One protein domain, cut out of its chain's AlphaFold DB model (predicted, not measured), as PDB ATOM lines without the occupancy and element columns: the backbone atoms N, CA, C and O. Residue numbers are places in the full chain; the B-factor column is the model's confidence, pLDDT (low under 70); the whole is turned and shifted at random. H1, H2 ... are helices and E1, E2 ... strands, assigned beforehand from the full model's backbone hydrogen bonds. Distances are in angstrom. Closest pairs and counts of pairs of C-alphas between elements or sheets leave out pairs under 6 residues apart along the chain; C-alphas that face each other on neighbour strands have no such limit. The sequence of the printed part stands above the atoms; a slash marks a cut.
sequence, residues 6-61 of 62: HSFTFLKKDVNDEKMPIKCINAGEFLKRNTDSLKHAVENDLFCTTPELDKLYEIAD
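This is residues 6 to 61 of the 62 residues of an uncharacterized protein of Acetivibrio ethanolgignens (UniProt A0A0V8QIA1). A two-stranded hairpin, E1 and E2, makes one long side of a flat, loose model; the chain turns through the short H1 at one end of the hairpin and folds back to H2 on the other long side, apart from both strands. Residues 52 to 61, most of them in H3, stick out as a free arm at the far end from H1, and residues 15 to 20 stick out at the hairpin's turn. The printed part has 56 residues, with two named strands and three named helices in the order E1, E2, H1, H2, H3; the sheet, E1 - E2, is antiparallel, and the class is mixed, helices and strands. The whole is loose, with a radius of gyration of the C-alphas of 13.4 A and spans of 41 by 27 by 13 A.

E1, residues 9 to 13, begins at C-alpha 9 (-1.616, 10.757, 44.930) and is 13.3 A long from first to last C-alpha. E2, residues 22 to 26, is also 13.3 A long. H1 is residues 27 to 30, 5.7 A. H2, residues 38 to 43, begins at C-alpha 38 (-3.003, 1.448, 50.761) and is 8.7 A long. H3, residues 53 to 60, is 10.1 A long and ends at C-alpha 60 (27.642, 2.527, 46.950).

E1 and E2 form a hairpin of antiparallel neighbours, with 147 degrees between their directions. C-alphas 9 and 26, which face each other, are 4.5 A apart. N 10 and O 25 are within hydrogen-bond range at 2.8 A, and so are N 25 and O 10 at 2.9 A. H1 follows E2 by a tight link; the closest C-alphas of E1 and H1 are those of Thr 9 and Ala 27, 6.0 A apart. H1 and H2 are close but not clearly touching: their closest C-alphas, those of Ala 27 and Leu 38, are 7.5 A apart. H2 is apart from E1 and E2, and H3 is apart from E1, E2, H1 and H2. In H2 and H3 every O i to N i+4 pair is within hydrogen-bond range; H1 is too short for such a pair.

The two C-alphas farthest apart, those of Asn 34 and Asp 61, are 42.1 A apart. Without the stretches that stand free, residues 15 to 20 and 52 to 61, the body of 40 residues spans 31 by 18 by 12 A. The printed part has no cut. The link from E2 to H1 is tight and the other three are short. The mean pLDDT of the printed part is 86.7, and no printed residue is under 70.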
ATOM      1  N   HIS A   6      -8.815   7.360  45.501       79.56
ATOM      2  CA  HIS A   6      -8.540   8.470  44.595       79.56
ATOM      3  C   HIS A   6      -8.131   9.763  45.311       79.56
ATOM      4  O   HIS A   6      -7.646  10.677  44.654       79.56
ATOM      5  N   SER A   7      -8.275   9.835  46.638       87.06
ATOM      6  CA  SER A   7      -7.764  10.935  47.459       87.06
ATOM      7  C   SER A   7      -6.258  10.841  47.724       87.06
ATOM      8  O   SER A   7      -5.696  11.768  48.300       87.06
ATOM      9  N   PHE A   8      -5.604   9.743  47.327       88.69
ATOM     10  CA  PHE A   8      -4.169   9.542  47.504       88.69
ATOM     11  C   PHE A   8      -3.444   9.623  46.161       88.69
ATOM     12  O   PHE A   8      -3.717   8.849  45.239       88.69
ATOM     13  N   THR A   9      -2.484  10.541  46.088       90.12
ATOM     14  CA  THR A   9      -1.616  10.757  44.930       90.12
ATOM     15  C   THR A   9      -0.168  10.663  45.388       90.12
ATOM     16  O   THR A   9       0.184  11.206  46.434       90.12
ATOM     17  N   PHE A  10       0.664   9.997  44.597       89.06
ATOM     18  CA  PHE A  10       2.092   9.846  44.845       89.06
ATOM     19  C   PHE A  10       2.899  10.493  43.724       89.06
ATOM     20  O   PHE A  10       2.422  10.636  42.598       89.06
ATOM     21  N   LEU A  11       4.131  10.879  44.042       89.31
ATOM     22  CA  LEU A  11       5.095  11.353  43.062       89.31
ATOM     23  C   LEU A  11       5.990  10.188  42.666       89.31
ATOM     24  O   LEU A  11       6.611   9.563  43.523       89.31
ATOM     25  N   LYS A  12       6.063   9.915  41.368       87.19
ATOM     26  CA  LYS A  12       6.942   8.905  40.791       87.19
ATOM     27  C   LYS A  12       7.955   9.580  39.886       87.19
ATOM     28  O   LYS A  12       7.582  10.378  39.025       87.19
ATOM     29  N   LYS A  13       9.228   9.237  40.064       86.38
ATOM     30  CA  LYS A  13      10.280   9.653  39.142       86.38
ATOM     31  C   LYS A  13      10.321   8.700  37.945       86.38
ATOM     32  O   LYS A  13      10.414   7.491  38.129       86.38
ATOM     33  N   ASP A  14      10.269   9.240  36.736       86.38
ATOM     34  CA  ASP A  14      10.549   8.529  35.492       86.38
ATOM     35  C   ASP A  14      11.917   8.969  34.973       86.38
ATOM     36  O   ASP A  14      12.096  10.095  34.518       86.38
ATOM     37  N   VAL A  15      12.901   8.079  35.082       83.75
ATOM     38  CA  VAL A  15      14.287   8.352  34.672       83.75
ATOM     39  C   VAL A  15      14.460   8.444  33.156       83.75
ATOM     40  O   VAL A  15      15.489   8.933  32.708       83.75
ATOM     41  N   ASN A  16      13.467   8.004  32.379       87.12
ATOM     42  CA  ASN A  16      13.507   8.055  30.917       87.12
ATOM     43  C   ASN A  16      12.893   9.348  30.356       87.12
ATOM     44  O   ASN A  16      12.997   9.608  29.160       87.12
ATOM     45  N   ASP A  17      12.226  10.145  31.197       90.81
ATOM     46  CA  ASP A  17      11.571  11.392  30.802       90.81
ATOM     47  C   ASP A  17      12.434  12.594  31.206       90.81
ATOM     48  O   ASP A  17      12.341  13.113  32.318       90.81
ATOM     49  N   GLU A  18      13.302  13.046  30.299       90.44
ATOM     50  CA  GLU A  18      14.225  14.161  30.566       90.44
ATOM     51  C   GLU A  18      13.507  15.508  30.744       90.44
ATOM     52  O   GLU A  18      14.013  16.405  31.420       90.44
ATOM     53  N   LYS A  19      12.322  15.669  30.143       93.81
ATOM     54  CA  LYS A  19      11.575  16.933  30.151       93.81
ATOM     55  C   LYS A  19      10.646  17.038  31.357       93.81
ATOM     56  O   LYS A  19      10.491  18.127  31.909       93.81
ATOM     57  N   MET A  20      10.016  15.932  31.754       90.69
ATOM     58  CA  MET A  20       9.127  15.864  32.911       90.69
ATOM     59  C   MET A  20       9.408  14.604  33.749       90.69
ATOM     60  O   MET A  20       8.603  13.670  33.783       90.69
ATOM     61  N   PRO A  21      10.531  14.589  34.488       89.31
ATOM     62  CA  PRO A  21      10.978  13.404  35.211       89.31
ATOM     63  C   PRO A  21      10.109  13.068  36.422       89.31
ATOM     64  O   PRO A  21      10.254  11.986  36.971       89.31
ATOM     65  N   ILE A  22       9.233  13.966  36.884       90.88
ATOM     66  CA  ILE A  22       8.349  13.729  38.033       90.88
ATOM     67  C   ILE A  22       6.902  13.667  37.549       90.88
ATOM     68  O   ILE A  22       6.392  14.622  36.965       90.88
ATOM     69  N   LYS A  23       6.236  12.545  37.824       89.56
ATOM     70  CA  LYS A  23       4.847  12.266  37.447       89.56
ATOM     71  C   LYS A  23       3.994  12.079  38.695       89.56
ATOM     72  O   LYS A  23       4.447  11.511  39.687       89.56
ATOM     73  N   CYS A  24       2.750  12.536  38.634       90.25
ATOM     74  CA  CYS A  24       1.753  12.271  39.665       90.25
ATOM     75  C   CYS A  24       0.998  10.992  39.308       90.25
ATOM     76  O   CYS A  24       0.450  10.900  38.212       90.25
ATOM     77  N   ILE A  25       0.951  10.036  40.230       89.69
ATOM     78  CA  ILE A  25       0.223   8.774  40.072       89.69
ATOM     79  C   ILE A  25      -0.861   8.665  41.137       89.69
ATOM     80  O   ILE A  25      -0.642   9.021  42.297       89.69
ATOM     81  N   ASN A  26      -2.039   8.182  40.763       89.75
ATOM     82  CA  ASN A  26      -3.133   8.016  41.708       89.75
ATOM     83  C   ASN A  26      -3.151   6.591  42.269       89.75
ATOM     84  O   ASN A  26      -2.989   5.613  41.537       89.75
ATOM     85  N   ALA A  27      -3.421   6.441  43.567       89.06
ATOM     86  CA  ALA A  27      -3.474   5.117  44.184       89.06
ATOM     87  C   ALA A  27      -4.539   4.206  43.548       89.06
ATOM     88  O   ALA A  27      -4.377   2.986  43.505       89.06
ATOM     89  N   GLY A  28      -5.628   4.792  43.039       88.44
ATOM     90  CA  GLY A  28      -6.706   4.079  42.358       88.44
ATOM     91  C   GLY A  28      -6.301   3.428  41.033       88.44
ATOM     92  O   GLY A  28      -6.954   2.473  40.624       88.44
ATOM     93  N   GLU A  29      -5.220   3.881  40.389       87.75
ATOM     94  CA  GLU A  29      -4.716   3.273  39.147       87.75
ATOM     95  C   GLU A  29      -4.105   1.885  39.399       87.75
ATOM     96  O   GLU A  29      -4.189   0.998  38.548       87.75
ATOM     97  N   PHE A  30      -3.554   1.672  40.598       87.19
ATOM     98  CA  PHE A  30      -2.911   0.419  41.006       87.19
ATOM     99  C   PHE A  30      -3.835  -0.444  41.875       87.19
ATOM    100  O   PHE A  30      -3.902  -1.662  41.710       87.19
ATOM    101  N   LEU A  31      -4.586   0.175  42.788       89.50
ATOM    102  CA  LEU A  31      -5.436  -0.519  43.754       89.50
ATOM    103  C   LEU A  31      -6.863  -0.675  43.219       89.50
ATOM    104  O   LEU A  31      -7.743   0.135  43.525       89.50
ATOM    105  N   LYS A  32      -7.118  -1.750  42.469       84.31
ATOM    106  CA  LYS A  32      -8.394  -1.974  41.765       84.31
ATOM    107  C   LYS A  32      -9.569  -2.364  42.669       84.31
ATOM    108  O   LYS A  32     -10.693  -1.945  42.408       84.31
ATOM    109  N   ARG A  33      -9.363  -3.150  43.732       84.38
ATOM    110  CA  ARG A  33     -10.450  -3.630  44.614       84.38
ATOM    111  C   ARG A  33     -10.563  -2.740  45.827       84.38
ATOM    112  O   ARG A  33      -9.578  -2.594  46.525       84.38
ATOM    113  N   ASN A  34     -11.716  -2.165  46.146       76.56
ATOM    114  CA  ASN A  34     -11.877  -1.257  47.299       76.56
ATOM    115  C   ASN A  34     -11.322  -1.775  48.650       76.56
ATOM    116  O   ASN A  34     -10.988  -0.954  49.497       76.56
ATOM    117  N   THR A  35     -11.176  -3.091  48.825       82.31
ATOM    118  CA  THR A  35     -10.556  -3.746  49.987       82.31
ATOM    119  C   THR A  35      -9.022  -3.732  50.007       82.31
ATOM    120  O   THR A  35      -8.436  -4.048  51.041       82.31
ATOM    121  N   ASP A  36      -8.357  -3.374  48.904       86.94
ATOM    122  CA  ASP A  36      -6.896  -3.305  48.839       86.94
ATOM    123  C   ASP A  36      -6.366  -2.247  49.814       86.94
ATOM    124  O   ASP A  36      -6.788  -1.085  49.811       86.94
ATOM    125  N   SER A  37      -5.402  -2.658  50.633       87.44
ATOM    126  CA  SER A  37      -4.798  -1.811  51.653       87.44
ATOM    127  C   SER A  37      -3.754  -0.879  51.045       87.44
ATOM    128  O   SER A  37      -2.722  -1.330  50.553       87.44
ATOM    129  N   LEU A  38      -3.986   0.433  51.156       88.25
ATOM    130  CA  LEU A  38      -3.003   1.448  50.761       88.25
ATOM    131  C   LEU A  38      -1.680   1.281  51.518       88.25
ATOM    132  O   LEU A  38      -0.617   1.395  50.922       88.25
ATOM    133  N   LYS A  39      -1.752   0.971  52.818       88.62
ATOM    134  CA  LYS A  39      -0.573   0.758  53.663       88.62
ATOM    135  C   LYS A  39       0.310  -0.361  53.104       88.62
ATOM    136  O   LYS A  39       1.478  -0.116  52.836       88.62
ATOM    137  N   HIS A  40      -0.263  -1.542  52.860       89.94
ATOM    138  CA  HIS A  40       0.496  -2.665  52.302       89.94
ATOM    139  C   HIS A  40       1.053  -2.341  50.912       89.94
ATOM    140  O   HIS A  40       2.168  -2.737  50.599       89.94
ATOM    141  N   ALA A  41       0.304  -1.614  50.080       89.88
ATOM    142  CA  ALA A  41       0.782  -1.210  48.762       89.88
ATOM    143  C   ALA A  41       2.018  -0.299  48.832       89.88
ATOM    144  O   ALA A  41       2.925  -0.450  48.022       89.88
ATOM    145  N   VAL A  42       2.072   0.605  49.815       86.62
ATOM    146  CA  VAL A  42       3.253   1.442  50.074       86.62
ATOM    147  C   VAL A  42       4.402   0.610  50.652       86.62
ATOM    148  O   VAL A  42       5.526   0.738  50.187       86.62
ATOM    149  N   GLU A  43       4.134  -0.271  51.621       87.62
ATOM    150  CA  GLU A  43       5.165  -1.118  52.251       87.62
ATOM    151  C   GLU A  43       5.833  -2.089  51.265       87.62
ATOM    152  O   GLU A  43       7.006  -2.403  51.423       87.62
ATOM    153  N   ASN A  44       5.108  -2.537  50.237       87.75
ATOM    154  CA  ASN A  44       5.640  -3.397  49.173       87.75
ATOM    155  C   ASN A  44       6.132  -2.605  47.945       87.75
ATOM    156  O   ASN A  44       6.339  -3.197  46.890       87.75
ATOM    157  N   ASP A  45       6.239  -1.276  48.052       85.25
ATOM    158  CA  ASP A  45       6.615  -0.346  46.979       85.25
ATOM    159  C   ASP A  45       5.893  -0.575  45.634       85.25
ATOM    160  O   ASP A  45       6.453  -0.419  44.549       85.25
ATOM    161  N   LEU A  46       4.593  -0.892  45.684       87.44
ATOM    162  CA  LEU A  46       3.768  -1.102  44.486       87.44
ATOM    163  C   LEU A  46       3.756   0.127  43.559       87.44
ATOM    164  O   LEU A  46       3.560   0.012  42.351       87.44
ATOM    165  N   PHE A  47       3.944   1.312  44.137       86.19
ATOM    166  CA  PHE A  47       3.937   2.588  43.431       86.19
ATOM    167  C   PHE A  47       5.300   2.950  42.812       86.19
ATOM    168  O   PHE A  47       5.389   3.965  42.118       86.19
ATOM    169  N   CYS A  48       6.338   2.126  43.019       82.50
ATOM    170  CA  CYS A  48       7.726   2.386  42.615       82.50
ATOM    171  C   CYS A  48       8.190   3.786  43.046       82.50
ATOM    172  O   CYS A  48       8.661   4.589  42.235       82.50
ATOM    173  N   THR A  49       7.932   4.110  44.309       79.75
ATOM    174  CA  THR A  49       8.297   5.387  44.930       79.75
ATOM    175  C   THR A  49       9.667   5.329  45.587       79.75
ATOM    176  O   THR A  49      10.285   6.375  45.792       79.75
ATOM    177  N   THR A  50      10.148   4.126  45.907       79.50
ATOM    178  CA  THR A  50      11.494   3.931  46.437       79.50
ATOM    179  C   THR A  50      12.521   3.847  45.302       79.50
ATOM    180  O   THR A  50      12.180   3.463  44.179       79.50
ATOM    181  N   PRO A  51      13.773   4.276  45.536       78.56
ATOM    182  CA  PRO A  51      14.840   4.094  44.559       78.56
ATOM    183  C   PRO A  51      15.147   2.603  44.364       78.56
ATOM    184  O   PRO A  51      15.022   1.815  45.297       78.56
ATOM    185  N   GLU A  52      15.597   2.230  43.164       81.12
ATOM    186  CA  GLU A  52      16.070   0.869  42.878       81.12
ATOM    187  C   GLU A  52      17.274   0.542  43.775       81.12
ATOM    188  O   GLU A  52      18.378   1.039  43.541       81.12
ATOM    189  N   LEU A  53      17.041  -0.263  44.818       81.19
ATOM    190  CA  LEU A  53      18.042  -0.574  45.842       81.19
ATOM    191  C   LEU A  53      19.283  -1.235  45.240       81.19
ATOM    192  O   LEU A  53      20.389  -0.874  45.619       81.19
ATOM    193  N   ASP A  54      19.101  -2.128  44.263       82.38
ATOM    194  CA  ASP A  54      20.203  -2.823  43.587       82.38
ATOM    195  C   ASP A  54      21.172  -1.827  42.937       82.38
ATOM    196  O   ASP A  54      22.369  -1.851  43.206       82.38
ATOM    197  N   LYS A  55      20.646  -0.854  42.179       82.50
ATOM    198  CA  LYS A  55      21.454   0.228  41.592       82.50
ATOM    199  C   LYS A  55      22.094   1.110  42.659       82.50
ATOM    200  O   LYS A  55      23.172   1.654  42.451       82.50
ATOM    201  N   LEU A  56      21.413   1.303  43.785       84.56
ATOM    202  CA  LEU A  56      21.929   2.112  44.883       84.56
ATOM    203  C   LEU A  56      23.117   1.425  45.570       84.56
ATOM    204  O   LEU A  56      24.081   2.109  45.900       84.56
ATOM    205  N   TYR A  57      23.072   0.099  45.730       88.06
ATOM    206  CA  TYR A  57      24.184  -0.708  46.235       88.06
ATOM    207  C   TYR A  57      25.349  -0.774  45.246       88.06
ATOM    208  O   TYR A  57      26.483  -0.531  45.647       88.06
ATOM    209  N   GLU A  58      25.073  -0.955  43.951       90.38
ATOM    210  CA  GLU A  58      26.096  -0.871  42.898       90.38
ATOM    211  C   GLU A  58      26.840   0.476  42.917       90.38
ATOM    212  O   GLU A  58      28.059   0.514  42.783       90.38
ATOM    213  N   ILE A  59      26.124   1.591  43.115       89.12
ATOM    214  CA  ILE A  59      26.735   2.927  43.240       89.12
ATOM    215  C   ILE A  59      27.506   3.074  44.559       89.12
ATOM    216  O   ILE A  59      28.504   3.794  44.609       89.12
ATOM    217  N   ALA A  60      27.022   2.450  45.634       90.00
ATOM    218  CA  ALA A  60      27.642   2.527  46.950       90.00
ATOM    219  C   ALA A  60      28.892   1.640  47.090       90.00
ATOM    220  O   ALA A  60      29.631   1.837  48.052       90.00
ATOM    221  N   ASP A  61      29.135   0.725  46.143       81.69
ATOM    222  CA  ASP A  61      30.215  -0.276  46.176       81.69
ATOM    223  C   ASP A  61      30.140  -1.164  47.442       81.69
ATOM    224  O   ASP A  61      31.150  -1.478  48.078       81.69
TER     225      ASP A  61